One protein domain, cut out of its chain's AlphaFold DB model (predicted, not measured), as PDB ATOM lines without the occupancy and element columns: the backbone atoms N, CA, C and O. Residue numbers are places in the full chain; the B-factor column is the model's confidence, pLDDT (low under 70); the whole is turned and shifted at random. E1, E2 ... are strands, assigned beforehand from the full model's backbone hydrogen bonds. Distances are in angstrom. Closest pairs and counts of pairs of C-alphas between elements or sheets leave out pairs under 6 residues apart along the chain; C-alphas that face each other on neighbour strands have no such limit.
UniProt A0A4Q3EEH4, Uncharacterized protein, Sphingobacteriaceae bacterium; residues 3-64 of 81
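This is residues 3 to 64 of the 81 residues of an uncharacterized protein of Sphingobacteriaceae bacterium (UniProt A0A4Q3EEH4). Three small two-stranded antiparallel ribbons make this domain: E3 and E6 form the longest, hairpin E4-E5 folds back from one end of it, and hairpin E1-E2 stands separately. Of 62 printed residues, 26, under half, are in six named strands, E1 to E6 in order; it is all strand, with no named helix. It is compact, radius of gyration of the C-alphas 11.6 A, spanning 30 by 28 by 21 A.

After residues 3 to 16, without named element, find C-alpha 17 at (29.907, -43.351, 42.580), where E1, residues 17 to 19, begins. E2 is 23 to 25, E3 34 to 39 over 15.5 A, E4 42 to 45, E5 51 to 54. E6, 58 to 63, runs 16.0 A to C-alpha 63 at (25.759, -41.533, 26.152).

In hairpin E1-E2, find N 19 and O 23, 2.7 A; it is apart from the other strands. In E3-E6, find N 37 and O 60, 2.9 A; in hairpin E4-E5, N 44 and O 52, 2.8 A. E3 and E4 meet only through their link.

The printed part has no cut and no long link. Residues 3 to 4, 55 to 58 and 64 have pLDDT under 70.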
ATOM      1  N   TYR A   3      26.704 -47.731  50.120       66.69
ATOM      2  CA  TYR A   3      26.985 -46.834  51.252       66.69
ATOM      3  C   TYR A   3      26.038 -45.619  51.341       66.69
ATOM      4  O   TYR A   3      25.687 -45.175  52.429       66.69
ATOM      5  N   ASN A   4      25.602 -45.072  50.200       67.00
ATOM      6  CA  ASN A   4      24.687 -43.923  50.165       67.00
ATOM      7  C   ASN A   4      23.205 -44.325  50.060       67.00
ATOM      8  O   ASN A   4      22.333 -43.487  50.305       67.00
ATOM      9  N   PHE A   5      22.920 -45.567  49.658       72.38
ATOM     10  CA  PHE A   5      21.580 -46.090  49.381       72.38
ATOM     11  C   PHE A   5      21.502 -47.580  49.765       72.38
ATOM     12  O   PHE A   5      21.450 -48.423  48.869       72.38
ATOM     13  N   PRO A   6      21.511 -47.902  51.071       72.38
ATOM     14  CA  PRO A   6      21.517 -49.286  51.533       72.38
ATOM     15  C   PRO A   6      20.207 -50.006  51.182       72.38
ATOM     16  O   PRO A   6      19.134 -49.392  51.161       72.38
ATOM     17  N   GLY A   7      20.293 -51.307  50.911       71.06
ATOM     18  CA  GLY A   7      19.178 -52.194  50.589       71.06
ATOM     19  C   GLY A   7      18.625 -52.036  49.171       71.06
ATOM     20  O   GLY A   7      17.478 -52.403  48.926       71.06
ATOM     21  N   GLN A   8      19.388 -51.451  48.238       70.88
ATOM     22  CA  GLN A   8      18.946 -51.260  46.844       70.88
ATOM     23  C   GLN A   8      19.662 -52.165  45.831       70.88
ATOM     24  O   GLN A   8      19.436 -52.007  44.629       70.88
ATOM     25  N   GLY A   9      20.504 -53.100  46.292       72.00
ATOM     26  CA  GLY A   9      21.263 -54.001  45.420       72.00
ATOM     27  C   GLY A   9      22.259 -53.244  44.541       72.00
ATOM     28  O   GLY A   9      22.411 -53.545  43.358       72.00
ATOM     29  N   LEU A  10      22.884 -52.191  45.085       72.25
ATOM     30  CA  LEU A  10      23.863 -51.349  44.380       72.25
ATOM     31  C   LEU A  10      25.294 -51.616  44.880       72.25
ATOM     32  O   LEU A  10      26.176 -50.743  44.808       72.25
ATOM     33  N   GLU A  11      25.490 -52.808  45.429       72.88
ATOM     34  CA  GLU A  11      26.731 -53.334  45.991       72.88
ATOM     35  C   GLU A  11      27.733 -53.745  44.906       72.88
ATOM     36  O   GLU A  11      28.917 -53.435  45.018       72.88
ATOM     37  N   GLU A  12      27.260 -54.300  43.788       74.00
ATOM     38  CA  GLU A  12      28.117 -54.702  42.661       74.00
ATOM     39  C   GLU A  12      28.534 -53.534  41.752       74.00
ATOM     40  O   GLU A  12      29.410 -53.671  40.897       74.00
ATOM     41  N   ILE A  13      27.931 -52.356  41.934       76.50
ATOM     42  CA  ILE A  13      28.149 -51.210  41.051       76.50
ATOM     43  C   ILE A  13      29.394 -50.428  41.487       76.50
ATOM     44  O   ILE A  13      29.341 -49.595  42.401       76.50
ATOM     45  N   LYS A  14      30.513 -50.710  40.808       76.81
ATOM     46  CA  LYS A  14      31.843 -50.103  41.031       76.81
ATOM     47  C   LYS A  14      32.190 -48.996  40.035       76.81
ATOM     48  O   LYS A  14      33.103 -48.210  40.256       76.81
ATOM     49  N   ASP A  15      31.453 -48.936  38.942       77.75
ATOM     50  CA  ASP A  15      31.663 -48.079  37.780       77.75
ATOM     51  C   ASP A  15      30.905 -46.740  37.873       77.75
ATOM     52  O   ASP A  15      31.028 -45.891  36.987       77.75
ATOM     53  N   GLN A  16      30.130 -46.528  38.940       80.31
ATOM     54  CA  GLN A  16      29.504 -45.250  39.276       80.31
ATOM     55  C   GLN A  16      29.583 -44.997  40.791       80.31
ATOM     56  O   GLN A  16      29.423 -45.907  41.607       80.31
ATOM     57  N   PHE A  17      29.775 -43.744  41.182       77.06
ATOM     58  CA  PHE A  17      29.907 -43.351  42.580       77.06
ATOM     59  C   PHE A  17      29.279 -41.984  42.836       77.06
ATOM     60  O   PHE A  17      29.062 -41.187  41.924       77.06
ATOM     61  N   MET A  18      28.966 -41.705  44.098       79.12
ATOM     62  CA  MET A  18      28.544 -40.370  44.510       79.12
ATOM     63  C   MET A  18      29.783 -39.552  44.865       79.12
ATOM     64  O   MET A  18      30.564 -39.959  45.723       79.12
ATOM     65  N   MET A  19      29.950 -38.396  44.231       76.31
ATOM     66  CA  MET A  19      30.917 -37.389  44.641       76.31
ATOM     67  C   MET A  19      30.228 -36.434  45.621       76.31
ATOM     68  O   MET A  19      29.394 -35.597  45.259       76.31
ATOM     69  N   GLY A  20      30.521 -36.626  46.906       74.75
ATOM     70  CA  GLY A  20      29.807 -35.965  47.995       74.75
ATOM     71  C   GLY A  20      28.347 -36.423  48.113       74.75
ATOM     72  O   GLY A  20      27.982 -37.535  47.739       74.75
ATOM     73  N   LYS A  21      27.492 -35.554  48.663       70.81
ATOM     74  CA  LYS A  21      26.062 -35.850  48.892       70.81
ATOM     75  C   LYS A  21      25.173 -35.496  47.698       70.81
ATOM     76  O   LYS A  21      23.990 -35.844  47.692       70.81
ATOM     77  N   THR A  22      25.719 -34.752  46.736       73.19
ATOM     78  CA  THR A  22      24.942 -34.071  45.703       73.19
ATOM     79  C   THR A  22      25.301 -34.462  44.288       73.19
ATOM     80  O   THR A  22      24.465 -34.233  43.442       73.19
ATOM     81  N   LEU A  23      26.454 -35.055  43.987       74.06
ATOM     82  CA  LEU A  23      26.818 -35.372  42.605       74.06
ATOM     83  C   LEU A  23      26.967 -36.878  42.423       74.06
ATOM     84  O   LEU A  23      27.520 -37.547  43.286       74.06
ATOM     85  N   MET A  24      26.476 -37.411  41.306       78.69
ATOM     86  CA  MET A  24      26.724 -38.794  40.909       78.69
ATOM     87  C   MET A  24      27.598 -38.786  39.665       78.69
ATOM     88  O   MET A  24      27.257 -38.155  38.669       78.69
ATOM     89  N   VAL A  25      28.718 -39.489  39.724       78.69
ATOM     90  CA  VAL A  25      29.690 -39.564  38.639       78.69
ATOM     91  C   VAL A  25      29.749 -41.004  38.159       78.69
ATOM     92  O   VAL A  25      29.867 -41.938  38.949       78.69
ATOM     93  N   ALA A  26      29.635 -41.181  36.848       81.00
ATOM     94  CA  ALA A  26      29.693 -42.475  36.188       81.00
ATOM     95  C   ALA A  26      30.644 -42.366  34.982       81.00
ATOM     96  O   ALA A  26      30.183 -42.222  33.844       81.00
ATOM     97  N   PRO A  27      31.972 -42.426  35.201       77.25
ATOM     98  CA  PRO A  27      32.966 -42.274  34.139       77.25
ATOM     99  C   PRO A  27      33.035 -43.526  33.264       77.25
ATOM    100  O   PRO A  27      33.018 -44.636  33.789       77.25
ATOM    101  N   MET A  28      33.100 -43.377  31.941       78.06
ATOM    102  CA  MET A  28      33.152 -44.524  31.032       78.06
ATOM    103  C   MET A  28      34.382 -45.404  31.327       78.06
ATOM    104  O   MET A  28      35.511 -44.952  31.174       78.06
ATOM    105  N   THR A  29      34.157 -46.647  31.761       74.25
ATOM    106  CA  THR A  29      35.220 -47.609  32.112       74.25
ATOM    107  C   THR A  29      35.645 -48.490  30.936       74.25
ATOM    108  O   THR A  29      36.729 -49.063  30.960       74.25
ATOM    109  N   GLU A  30      34.811 -48.589  29.900       75.31
ATOM    110  CA  GLU A  30      35.029 -49.428  28.717       75.31
ATOM    111  C   GLU A  30      35.000 -48.583  27.436       75.31
ATOM    112  O   GLU A  30      34.373 -47.525  27.386       75.31
ATOM    113  N   LYS A  31      35.653 -49.035  26.360       73.06
ATOM    114  CA  LYS A  31      35.594 -48.327  25.070       73.06
ATOM    115  C   LYS A  31      34.170 -48.392  24.507       73.06
ATOM    116  O   LYS A  31      33.677 -49.465  24.181       73.06
ATOM    117  N   GLY A  32      33.520 -47.239  24.359       76.31
ATOM    118  CA  GLY A  32      32.183 -47.154  23.780       76.31
ATOM    119  C   GLY A  32      31.548 -45.776  23.928       76.31
ATOM    120  O   GLY A  32      32.050 -44.905  24.633       76.31
ATOM    121  N   THR A  33      30.413 -45.581  23.258       74.62
ATOM    122  CA  THR A  33      29.649 -44.324  23.307       74.62
ATOM    123  C   THR A  33      28.484 -44.376  24.284       74.62
ATOM    124  O   THR A  33      27.889 -43.340  24.572       74.62
ATOM    125  N   ARG A  34      28.111 -45.556  24.794       76.94
ATOM    126  CA  ARG A  34      26.963 -45.728  25.687       76.94
ATOM    127  C   ARG A  34      27.295 -46.687  26.817       76.94
ATOM    128  O   ARG A  34      27.937 -47.703  26.587       76.94
ATOM    129  N   ARG A  35      26.776 -46.403  28.009       78.44
ATOM    130  CA  ARG A  35      26.870 -47.288  29.175       78.44
ATOM    131  C   ARG A  35      25.551 -47.395  29.910       78.44
ATOM    132  O   ARG A  35      24.700 -46.508  29.817       78.44
ATOM    133  N   LYS A  36      25.398 -48.474  30.670       78.44
ATOM    134  CA  LYS A  36      24.285 -48.638  31.604       78.44
ATOM    135  C   LYS A  36      24.643 -47.930  32.907       78.44
ATOM    136  O   LYS A  36      25.734 -48.111  33.430       78.44
ATOM    137  N   ILE A  37      23.728 -47.104  33.394       79.88
ATOM    138  CA  ILE A  37      23.816 -46.423  34.685       79.88
ATOM    139  C   ILE A  37      22.573 -46.812  35.473       79.88
ATOM    140  O   ILE A  37      21.461 -46.837  34.930       79.88
ATOM    141  N   VAL A  38      22.760 -47.146  36.745       79.31
ATOM    142  CA  VAL A  38      21.659 -47.543  37.624       79.31
ATOM    143  C   VAL A  38      21.310 -46.379  38.522       79.31
ATOM    144  O   VAL A  38      22.144 -45.899  39.282       79.31
ATOM    145  N   PHE A  39      20.066 -45.930  38.462       78.50
ATOM    146  CA  PHE A  39      19.614 -44.858  39.331       78.50
ATOM    147  C   PHE A  39      18.958 -45.429  40.592       78.50
ATOM    148  O   PHE A  39      17.945 -46.125  40.469       78.50
ATOM    149  N   PRO A  40      19.488 -45.126  41.795       76.50
ATOM    150  CA  PRO A  40      18.784 -45.403  43.039       76.50
ATOM    151  C   PRO A  40      17.400 -44.749  43.064       76.50
ATOM    152  O   PRO A  40      17.124 -43.781  42.345       76.50
ATOM    153  N   LYS A  41      16.522 -45.232  43.943       78.44
ATOM    154  CA  LYS A  41      15.196 -44.633  44.150       78.44
ATOM    155  C   LYS A  41      15.333 -43.146  44.494       78.44
ATOM    156  O   LYS A  41      15.929 -42.793  45.509       78.44
ATOM    157  N   GLY A  42      14.764 -42.265  43.668       77.62
ATOM    158  CA  GLY A  42      14.885 -40.824  43.891       77.62
ATOM    159  C   GLY A  42      14.524 -39.942  42.699       77.62
ATOM    160  O   GLY A  42      14.060 -40.407  41.656       77.62
ATOM    161  N   LYS A  43      14.729 -38.633  42.878       76.94
ATOM    162  CA  LYS A  43      14.651 -37.629  41.811       76.94
ATOM    163  C   LYS A  43      16.066 -37.286  41.357       76.94
ATOM    164  O   LYS A  43      16.903 -36.916  42.176       76.94
ATOM    165  N   TRP A  44      16.288 -37.369  40.058       78.12
ATOM    166  CA  TRP A  44      17.580 -37.201  39.409       78.12
ATOM    167  C   TRP A  44      17.481 -36.034  38.448       78.12
ATOM    168  O   TRP A  44      16.578 -36.014  37.621       78.12
ATOM    169  N   LEU A  45      18.351 -35.039  38.570       74.69
ATOM    170  CA  LEU A  45      18.376 -33.927  37.628       74.69
ATOM    171  C   LEU A  45      19.260 -34.335  36.444       74.69
ATOM    172  O   LEU A  45      20.326 -34.909  36.623       74.69
ATOM    173  N   SER A  46      18.800 -34.139  35.219       74.06
ATOM    174  CA  SER A  46      19.650 -34.307  34.045       74.06
ATOM    175  C   SER A  46      20.435 -33.029  33.775       74.06
ATOM    176  O   SER A  46      20.034 -31.946  34.195       74.06
ATOM    177  N   GLU A  47      21.498 -33.134  32.980       71.12
ATOM    178  CA  GLU A  47      22.224 -31.978  32.431       71.12
ATOM    179  C   GLU A  47      21.298 -30.952  31.758       71.12
ATOM    180  O   GLU A  47      21.509 -29.751  31.832       71.12
ATOM    181  N   THR A  48      20.202 -31.431  31.164       72.25
ATOM    182  CA  THR A  48      19.176 -30.605  30.513       72.25
ATOM    183  C   THR A  48      18.201 -29.926  31.484       72.25
ATOM    184  O   THR A  48      17.193 -29.376  31.048       72.25
ATOM    185  N   GLY A  49      18.428 -30.010  32.798       76.25
ATOM    186  CA  GLY A  49      17.557 -29.418  33.816       76.25
ATOM    187  C   GLY A  49      16.251 -30.186  34.070       76.25
ATOM    188  O   GLY A  49      15.393 -29.716  34.818       76.25
ATOM    189  N   LYS A  50      16.069 -31.377  33.478       77.31
ATOM    190  CA  LYS A  50      14.856 -32.192  33.655       77.31
ATOM    191  C   LYS A  50      14.994 -33.130  34.849       77.31
ATOM    192  O   LYS A  50      15.992 -33.828  35.000       77.31
ATOM    193  N   PHE A  51      13.953 -33.208  35.673       78.81
ATOM    194  CA  PHE A  51      13.902 -34.165  36.777       78.81
ATOM    195  C   PHE A  51      13.388 -35.527  36.300       78.81
ATOM    196  O   PHE A  51      12.227 -35.686  35.931       78.81
ATOM    197  N   LEU A  52      14.248 -36.533  36.365       75.00
ATOM    198  CA  LEU A  52      13.945 -37.936  36.145       75.00
ATOM    199  C   LEU A  52      13.588 -38.588  37.484       75.00
ATOM    200  O   LEU A  52      14.376 -38.593  38.428       75.00
ATOM    201  N   LYS A  53      12.390 -39.164  37.584       73.69
ATOM    202  CA  LYS A  53      12.040 -40.036  38.711       73.69
ATOM    203  C   LYS A  53      12.599 -41.429  38.426       73.69
ATOM    204  O   LYS A  53      12.173 -42.073  37.465       73.69
ATOM    205  N   ALA A  54      13.536 -41.889  39.247       72.69
ATOM    206  CA  ALA A  54      13.993 -43.269  39.208       72.69
ATOM    207  C   ALA A  54      13.294 -44.074  40.301       72.69
ATOM    208  O   ALA A  54      13.237 -43.672  41.465       72.69
ATOM    209  N   GLN A  55      12.755 -45.211  39.882       69.88
ATOM    210  CA  GLN A  55      12.259 -46.261  40.758       69.88
ATOM    211  C   GLN A  55      13.362 -47.323  40.876       69.88
ATOM    212  O   GLN A  55      14.150 -47.466  39.935       69.88
ATOM    213  N   PRO A  56      13.476 -48.031  42.007       65.88
ATOM    214  CA  PRO A  56      14.519 -49.034  42.169       65.88
ATOM    215  C   PRO A  56      14.267 -50.245  41.249       65.88
ATOM    216  O   PRO A  56      13.116 -50.658  41.118       65.88
ATOM    217  N   PRO A  57      15.313 -50.857  40.661       62.00
ATOM    218  CA  PRO A  57      16.509 -50.255  40.073       62.00
ATOM    219  C   PRO A  57      16.298 -50.007  38.566       62.00
ATOM    220  O   PRO A  57      16.331 -50.922  37.741       62.00
ATOM    221  N   LYS A  58      16.103 -48.743  38.174       68.88
ATOM    222  CA  LYS A  58      15.949 -48.363  36.763       68.88
ATOM    223  C   LYS A  58      17.319 -48.253  36.090       68.88
ATOM    224  O   LYS A  58      18.066 -47.305  36.337       68.88
ATOM    225  N   LYS A  59      17.627 -49.209  35.209       72.00
ATOM    226  CA  LYS A  59      18.805 -49.180  34.328       72.00
ATOM    227  C   LYS A  59      18.523 -48.237  33.161       72.00
ATOM    228  O   LYS A  59      17.601 -48.476  32.384       72.00
ATOM    229  N   LEU A  60      19.296 -47.163  33.035       74.62
ATOM    230  CA  LEU A  60      19.224 -46.265  31.887       74.62
ATOM    231  C   LEU A  60      20.504 -46.382  31.066       74.62
ATOM    232  O   LEU A  60      21.600 -46.398  31.622       74.62
ATOM    233  N   MET A  61      20.365 -46.432  29.744       76.62
ATOM    234  CA  MET A  61      21.510 -46.367  28.845       76.62
ATOM    235  C   MET A  61      21.795 -44.899  28.514       76.62
ATOM    236  O   MET A  61      20.961 -44.217  27.916       76.62
ATOM    237  N   LEU A  62      22.948 -44.392  28.945       73.19
ATOM    238  CA  LEU A  62      23.365 -43.006  28.742       73.19
ATOM    239  C   LEU A  62      24.565 -42.933  27.801       73.19
ATOM    240  O   LEU A  62      25.364 -43.861  27.733       73.19
ATOM    241  N   HIS A  63      24.652 -41.828  27.059       73.94
ATOM    242  CA  HIS A  63      25.759 -41.533  26.152       73.94
ATOM    243  C   HIS A  63      26.982 -41.021  26.932       73.94
ATOM    244  O   HIS A  63      26.796 -40.373  27.960       73.94
ATOM    245  N   TRP A  64      28.201 -41.263  26.433       67.75
ATOM    246  CA  TRP A  64      29.475 -41.010  27.134       67.75
ATOM    247  C   TRP A  64      29.671 -39.554  27.589       67.75
ATOM    248  O   TRP A  64      30.365 -39.300  28.564       67.75
TER     249      TRP A  64